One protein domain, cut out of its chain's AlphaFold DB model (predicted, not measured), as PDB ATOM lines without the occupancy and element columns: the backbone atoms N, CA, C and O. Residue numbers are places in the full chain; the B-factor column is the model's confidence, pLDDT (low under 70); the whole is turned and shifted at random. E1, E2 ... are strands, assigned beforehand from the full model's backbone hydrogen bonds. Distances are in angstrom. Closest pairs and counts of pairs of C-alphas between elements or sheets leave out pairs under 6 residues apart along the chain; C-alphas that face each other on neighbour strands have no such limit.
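What this domain is: This is residues 416 to 470 of the 616 residues of an uncharacterized protein of Onchocerca ochengi (UniProt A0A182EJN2). A narrow, loose row with little regular structure: hairpin E1 and E2 at one end, looped residues 429 to 448 in the middle, and short hairpin E3 and E4 with E5 beside it at the other end. Residues 419 to 424 stick out. The printed part has 55 residues, 20 of them in five named strands, E1 to E5, with no named helix: all strand, with two antiparallel sheets, E1 - E2 and E3 - E4. The radius of gyration of the C-alphas is 14.4 A; the spans are 46 by 19 by 11 A.

Where its parts are: E1, residues 416 to 420, begins at C-alpha 416 (35.980, -4.373, -9.592) and is 12.9 A long. E2, residues 423 to 428, is 17.4 A long. E3 is residues 449 to 451, E4 454 to 456, and E5 463 to 465, ending at C-alpha 465 (18.667, 9.779, -35.664).

How they stand to each other: In hairpin E1 and E2, N 418 and O 425 are within hydrogen-bond range, 2.8 A. In hairpin E3 and E4, N 451 and O 454 are too, 2.8 A. E5 pairs with no named strand; its closest C-alphas with E3, Cys 464 and Cys 451, are 5.4 A apart. E2 and E3 are apart.

The domain as a whole: The printed part has no cut. The link E2 to E3 is long, 20 residues. Nine residues are under pLDDT 70, among them 446 to 450.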
ATOM      1  N   LYS A 416      35.175  -3.637 -10.559       90.75
ATOM      2  CA  LYS A 416      35.980  -4.373  -9.592       90.75
ATOM      3  C   LYS A 416      35.760  -5.872  -9.798       90.75
ATOM      4  O   LYS A 416      34.624  -6.334  -9.771       90.75
ATOM      5  N   CYS A 417      36.852  -6.621  -9.932       89.75
ATOM      6  CA  CYS A 417      36.833  -8.083  -9.919       89.75
ATOM      7  C   CYS A 417      36.686  -8.608  -8.482       89.75
ATOM      8  O   CYS A 417      37.350  -8.115  -7.560       89.75
ATOM      9  N   VAL A 418      35.819  -9.600  -8.293       87.94
ATOM     10  CA  VAL A 418      35.621 -10.323  -7.035       87.94
ATOM     11  C   VAL A 418      35.787 -11.816  -7.292       87.94
ATOM     12  O   VAL A 418      34.991 -12.413  -8.013       87.94
ATOM     13  N   ASP A 419      36.810 -12.398  -6.674       83.06
ATOM     14  CA  ASP A 419      37.097 -13.829  -6.718       83.06
ATOM     15  C   ASP A 419      36.038 -14.613  -5.927       83.06
ATOM     16  O   ASP A 419      35.544 -14.155  -4.888       83.06
ATOM     17  N   THR A 420      35.641 -15.771  -6.439       79.06
ATOM     18  CA  THR A 420      34.560 -16.611  -5.910       79.06
ATOM     19  C   THR A 420      34.916 -18.089  -6.018       79.06
ATOM     20  O   THR A 420      35.741 -18.498  -6.824       79.06
ATOM     21  N   GLU A 421      34.245 -18.944  -5.248       69.75
ATOM     22  CA  GLU A 421      34.503 -20.391  -5.319       69.75
ATOM     23  C   GLU A 421      34.169 -20.995  -6.702       69.75
ATOM     24  O   GLU A 421      34.781 -21.987  -7.101       69.75
ATOM     25  N   GLU A 422      33.285 -20.352  -7.476       67.69
ATOM     26  CA  GLU A 422      32.889 -20.740  -8.841       67.69
ATOM     27  C   GLU A 422      33.717 -20.047  -9.954       67.69
ATOM     28  O   GLU A 422      33.493 -20.302 -11.138       67.69
ATOM     29  N   GLY A 423      34.737 -19.244  -9.616       78.56
ATOM     30  CA  GLY A 423      35.562 -18.466 -10.560       78.56
ATOM     31  C   GLY A 423      35.647 -17.012 -10.107       78.56
ATOM     32  O   GLY A 423      35.955 -16.744  -8.956       78.56
ATOM     33  N   TYR A 424      35.222 -16.056 -10.924       83.81
ATOM     34  CA  TYR A 424      35.166 -14.643 -10.537       83.81
ATOM     35  C   TYR A 424      33.880 -13.981 -11.034       83.81
ATOM     36  O   TYR A 424      33.225 -14.461 -11.957       83.81
ATOM     37  N   ARG A 425      33.530 -12.839 -10.443       86.75
ATOM     38  CA  ARG A 425      32.482 -11.946 -10.954       86.75
ATOM     39  C   ARG A 425      32.955 -10.498 -10.962       86.75
ATOM     40  O   ARG A 425      33.846 -10.129 -10.198       86.75
ATOM     41  N   CYS A 426      32.322  -9.668 -11.779       91.19
ATOM     42  CA  CYS A 426      32.678  -8.263 -11.934       91.19
ATOM     43  C   CYS A 426      31.557  -7.359 -11.402       91.19
ATOM     44  O   CYS A 426      30.375  -7.651 -11.559       91.19
ATOM     45  N   GLU A 427      31.919  -6.244 -10.769       89.06
ATOM     46  CA  GLU A 427      30.968  -5.280 -10.203       89.06
ATOM     47  C   GLU A 427      31.349  -3.853 -10.635       89.06
ATOM     48  O   GLU A 427      32.440  -3.386 -10.309       89.06
ATOM     49  N   CYS A 428      30.479  -3.141 -11.369       87.19
ATOM     50  CA  CYS A 428      30.771  -1.775 -11.825       87.19
ATOM     51  C   CYS A 428      31.030  -0.814 -10.652       87.19
ATOM     52  O   CYS A 428      30.289  -0.778  -9.669       87.19
ATOM     53  N   ILE A 429      32.078   0.001 -10.770       86.94
ATOM     54  CA  ILE A 429      32.443   1.012  -9.776       86.94
ATOM     55  C   ILE A 429      31.579   2.267 -10.022       86.94
ATOM     56  O   ILE A 429      31.522   2.743 -11.152       86.94
ATOM     57  N   PRO A 430      30.920   2.869  -9.014       77.94
ATOM     58  CA  PRO A 430      30.162   4.113  -9.207       77.94
ATOM     59  C   PRO A 430      31.038   5.270  -9.743       77.94
ATOM     60  O   PRO A 430      32.178   5.408  -9.291       77.94
ATOM     61  N   PRO A 431      30.552   6.142 -10.660       64.44
ATOM     62  CA  PRO A 431      29.178   6.299 -11.162       64.44
ATOM     63  C   PRO A 431      28.857   5.464 -12.419       64.44
ATOM     64  O   PRO A 431      27.915   5.786 -13.138       64.44
ATOM     65  N   TYR A 432      29.655   4.445 -12.736       77.06
ATOM     66  CA  TYR A 432      29.417   3.603 -13.902       77.06
ATOM     67  C   TYR A 432      28.321   2.580 -13.595       77.06
ATOM     68  O   TYR A 432      28.320   1.958 -12.533       77.06
ATOM     69  N   VAL A 433      27.388   2.416 -14.530       80.38
ATOM     70  CA  VAL A 433      26.275   1.469 -14.430       80.38
ATOM     71  C   VAL A 433      26.466   0.325 -15.413       80.38
ATOM     72  O   VAL A 433      26.991   0.518 -16.515       80.38
ATOM     73  N   ASP A 434      26.042  -0.860 -14.985       80.19
ATOM     74  CA  ASP A 434      26.107  -2.078 -15.779       80.19
ATOM     75  C   ASP A 434      25.205  -1.974 -17.010       80.19
ATOM     76  O   ASP A 434      24.051  -1.556 -16.913       80.19
ATOM     77  N   GLN A 435      25.753  -2.316 -18.171       80.62
ATOM     78  CA  GLN A 435      25.028  -2.335 -19.443       80.62
ATOM     79  C   GLN A 435      24.912  -3.752 -20.023       80.62
ATOM     80  O   GLN A 435      24.459  -3.909 -21.154       80.62
ATOM     81  N   ASN A 436      25.332  -4.785 -19.286       79.56
ATOM     82  CA  ASN A 436      25.286  -6.177 -19.717       79.56
ATOM     83  C   ASN A 436      24.690  -7.082 -18.620       79.56
ATOM     84  O   ASN A 436      25.426  -7.735 -17.877       79.56
ATOM     85  N   PRO A 437      23.351  -7.211 -18.563       76.12
ATOM     86  CA  PRO A 437      22.680  -8.005 -17.533       76.12
ATOM     87  C   PRO A 437      23.008  -9.505 -17.567       76.12
ATOM     88  O   PRO A 437      22.806 -10.191 -16.567       76.12
ATOM     89  N   SER A 438      23.459 -10.032 -18.711       79.31
ATOM     90  CA  SER A 438      23.801 -11.453 -18.875       79.31
ATOM     91  C   SER A 438      25.191 -11.797 -18.339       79.31
ATOM     92  O   SER A 438      25.387 -12.915 -17.873       79.31
ATOM     93  N   GLU A 439      26.128 -10.845 -18.359       80.75
ATOM     94  CA  GLU A 439      27.465 -10.977 -17.767       80.75
ATOM     95  C   GLU A 439      27.819  -9.688 -16.998       80.75
ATOM     96  O   GLU A 439      28.489  -8.801 -17.542       80.75
ATOM     97  N   PRO A 440      27.353  -9.558 -15.742       85.44
ATOM     98  CA  PRO A 440      27.492  -8.327 -14.970       85.44
ATOM     99  C   PRO A 440      28.952  -7.894 -14.764       85.44
ATOM    100  O   PRO A 440      29.836  -8.711 -14.518       85.44
ATOM    101  N   GLY A 441      29.196  -6.588 -14.846       82.75
ATOM    102  CA  GLY A 441      30.468  -5.895 -14.655       82.75
ATOM    103  C   GLY A 441      31.445  -6.000 -15.828       82.75
ATOM    104  O   GLY A 441      32.574  -5.526 -15.712       82.75
ATOM    105  N   THR A 442      31.039  -6.594 -16.955       87.75
ATOM    106  CA  THR A 442      31.862  -6.683 -18.180       87.75
ATOM    107  C   THR A 442      31.747  -5.444 -19.073       87.75
ATOM    108  O   THR A 442      32.633  -5.190 -19.887       87.75
ATOM    109  N   ILE A 443      30.675  -4.652 -18.916       83.38
ATOM    110  CA  ILE A 443      30.465  -3.385 -19.632       83.38
ATOM    111  C   ILE A 443      29.920  -2.339 -18.658       83.38
ATOM    112  O   ILE A 443      28.739  -2.356 -18.308       83.38
ATOM    113  N   CYS A 444      30.764  -1.383 -18.273       82.62
ATOM    114  CA  CYS A 444      30.412  -0.327 -17.325       82.62
ATOM    115  C   CYS A 444      30.532   1.048 -17.997       82.62
ATOM    116  O   CYS A 444      31.623   1.483 -18.372       82.62
ATOM    117  N   ARG A 445      29.410   1.762 -18.160       77.69
ATOM    118  CA  ARG A 445      29.363   3.068 -18.853       77.69
ATOM    119  C   ARG A 445      28.723   4.158 -17.987       77.69
ATOM    120  O   ARG A 445      28.022   3.864 -17.024       77.69
ATOM    121  N   LYS A 446      28.999   5.425 -18.319       62.31
ATOM    122  CA  LYS A 446      28.336   6.610 -17.734       62.31
ATOM    123  C   LYS A 446      27.002   6.874 -18.451       62.31
ATOM    124  O   LYS A 446      26.912   6.599 -19.644       62.31
ATOM    125  N   GLU A 447      26.002   7.408 -17.746       59.41
ATOM    126  CA  GLU A 447      24.691   7.783 -18.317       59.41
ATOM    127  C   GLU A 447      24.821   8.801 -19.477       59.41
ATOM    128  O   GLU A 447      25.639   9.718 -19.406       59.41
ATOM    129  N   GLY A 448      24.009   8.646 -20.534       61.47
ATOM    130  CA  GLY A 448      23.923   9.532 -21.714       61.47
ATOM    131  C   GLY A 448      22.532   9.480 -22.382       61.47
ATOM    132  O   GLY A 448      21.639   8.806 -21.867       61.47
ATOM    133  N   LEU A 449      22.332  10.174 -23.518       67.25
ATOM    134  CA  LEU A 449      21.033  10.290 -24.215       67.25
ATOM    135  C   LEU A 449      20.581   8.948 -24.831       67.25
ATOM    136  O   LEU A 449      21.318   8.397 -25.648       67.25
ATOM    137  N   PRO A 450      19.380   8.431 -24.515       69.62
ATOM    138  CA  PRO A 450      18.879   7.183 -25.092       69.62
ATOM    139  C   PRO A 450      18.510   7.336 -26.579       69.62
ATOM    140  O   PRO A 450      17.937   8.348 -26.981       69.62
ATOM    141  N   CYS A 451      18.839   6.322 -27.381       72.94
ATOM    142  CA  CYS A 451      18.569   6.223 -28.817       72.94
ATOM    143  C   CYS A 451      18.379   4.747 -29.211       72.94
ATOM    144  O   CYS A 451      19.343   4.057 -29.555       72.94
ATOM    145  N   GLY A 452      17.155   4.228 -29.094       75.06
ATOM    146  CA  GLY A 452      16.892   2.787 -29.186       75.06
ATOM    147  C   GLY A 452      17.662   1.975 -28.129       75.06
ATOM    148  O   GLY A 452      17.538   2.230 -26.933       75.06
ATOM    149  N   GLU A 453      18.473   1.001 -28.567       73.19
ATOM    150  CA  GLU A 453      19.405   0.234 -27.708       73.19
ATOM    151  C   GLU A 453      20.758   0.940 -27.481       73.19
ATOM    152  O   GLU A 453      21.626   0.428 -26.772       73.19
ATOM    153  N   LEU A 454      20.979   2.097 -28.109       69.06
ATOM    154  CA  LEU A 454      22.223   2.853 -28.010       69.06
ATOM    155  C   LEU A 454      22.066   4.051 -27.073       69.06
ATOM    156  O   LEU A 454      20.983   4.600 -26.890       69.06
ATOM    157  N   THR A 455      23.195   4.500 -26.531       75.31
ATOM    158  CA  THR A 455      23.277   5.722 -25.728       75.31
ATOM    159  C   THR A 455      24.234   6.690 -26.410       75.31
ATOM    160  O   THR A 455      25.439   6.427 -26.468       75.31
ATOM    161  N   CYS A 456      23.709   7.790 -26.949       77.12
ATOM    162  CA  CYS A 456      24.494   8.791 -27.662       77.12
ATOM    163  C   CYS A 456      25.275   9.674 -26.691       77.12
ATOM    164  O   CYS A 456      24.769  10.103 -25.648       77.12
ATOM    165  N   GLN A 457      26.528   9.949 -27.045       78.50
ATOM    166  CA  GLN A 457      27.433  10.722 -26.208       78.50
ATOM    167  C   GLN A 457      27.265  12.216 -26.473       78.50
ATOM    168  O   GLN A 457      27.749  12.752 -27.475       78.50
ATOM    169  N   GLU A 458      26.642  12.908 -25.519       73.56
ATOM    170  CA  GLU A 458      26.509  14.370 -25.542       73.56
ATOM    171  C   GLU A 458      27.873  15.072 -25.644       73.56
ATOM    172  O   GLU A 458      28.024  16.033 -26.397       73.56
ATOM    173  N   ASP A 459      28.901  14.534 -24.981       78.38
ATOM    174  CA  ASP A 459      30.266  15.080 -24.999       78.38
ATOM    175  C   ASP A 459      30.924  15.061 -26.394       78.38
ATOM    176  O   ASP A 459      31.844  15.850 -26.666       78.38
ATOM    177  N   LEU A 460      30.454  14.181 -27.286       81.50
ATOM    178  CA  LEU A 460      30.899  14.082 -28.679       81.50
ATOM    179  C   LEU A 460      30.035  14.906 -29.646       81.50
ATOM    180  O   LEU A 460      30.391  15.033 -30.821       81.50
ATOM    181  N   GLY A 461      28.946  15.512 -29.165       81.38
ATOM    182  CA  GLY A 461      27.991  16.248 -29.991       81.38
ATOM    183  C   GLY A 461      27.137  15.344 -30.881       81.38
ATOM    184  O   GLY A 461      26.712  15.781 -31.950       81.38
ATOM    185  N   GLU A 462      26.930  14.087 -30.476       82.81
ATOM    186  CA  GLU A 462      26.049  13.149 -31.174       82.81
ATOM    187  C   GLU A 462      24.576  13.496 -30.953       82.81
ATOM    188  O   GLU A 462      24.171  13.898 -29.864       82.81
ATOM    189  N   ILE A 463      23.765  13.274 -31.984       85.50
ATOM    190  CA  ILE A 463      22.307  13.280 -31.890       85.50
ATOM    191  C   ILE A 463      21.767  11.899 -32.242       85.50
ATOM    192  O   ILE A 463      22.366  11.160 -33.028       85.50
ATOM    193  N   CYS A 464      20.616  11.560 -31.670       82.69
ATOM    194  CA  CYS A 464      19.882  10.372 -32.068       82.69
ATOM    195  C   CYS A 464      19.143  10.623 -33.389       82.69
ATOM    196  O   CYS A 464      18.334  11.549 -33.474       82.69
ATOM    197  N   SER A 465      19.413   9.802 -34.403       82.38
ATOM    198  CA  SER A 465      18.667   9.779 -35.664       82.38
ATOM    199  C   SER A 465      17.779   8.541 -35.709       82.38
ATOM    200  O   SER A 465      18.255   7.424 -35.491       82.38
ATOM    201  N   ASP A 466      16.491   8.762 -35.980       77.81
ATOM    202  CA  ASP A 466      15.449   7.739 -36.168       77.81
ATOM    203  C   ASP A 466      15.366   6.661 -35.072       77.81
ATOM    204  O   ASP A 466      14.942   5.539 -35.332       77.81
ATOM    205  N   ASP A 467      15.764   7.000 -33.840       71.75
ATOM    206  CA  ASP A 467      15.755   6.100 -32.672       71.75
ATOM    207  C   ASP A 467      16.573   4.806 -32.862       71.75
ATOM    208  O   ASP A 467      16.329   3.785 -32.222       71.75
ATOM    209  N   GLN A 468      17.547   4.833 -33.780       76.62
ATOM    210  CA  GLN A 468      18.339   3.658 -34.156       76.62
ATOM    211  C   GLN A 468      19.845   3.917 -34.204       76.62
ATOM    212  O   GLN A 468      20.625   2.966 -34.127       76.62
ATOM    213  N   MET A 469      20.287   5.170 -34.357       81.38
ATOM    214  CA  MET A 469      21.707   5.460 -34.556       81.38
ATOM    215  C   MET A 469      22.149   6.825 -34.033       81.38
ATOM    216  O   MET A 469      21.502   7.845 -34.261       81.38
ATOM    217  N   CYS A 470      23.322   6.844 -33.397       83.31
ATOM    218  CA  CYS A 470      24.005   8.066 -32.979       83.31
ATOM    219  C   CYS A 470      24.843   8.624 -34.134       83.31
ATOM    220  O   CYS A 470      25.800   7.993 -34.597       83.31
TER     221      CYS A 470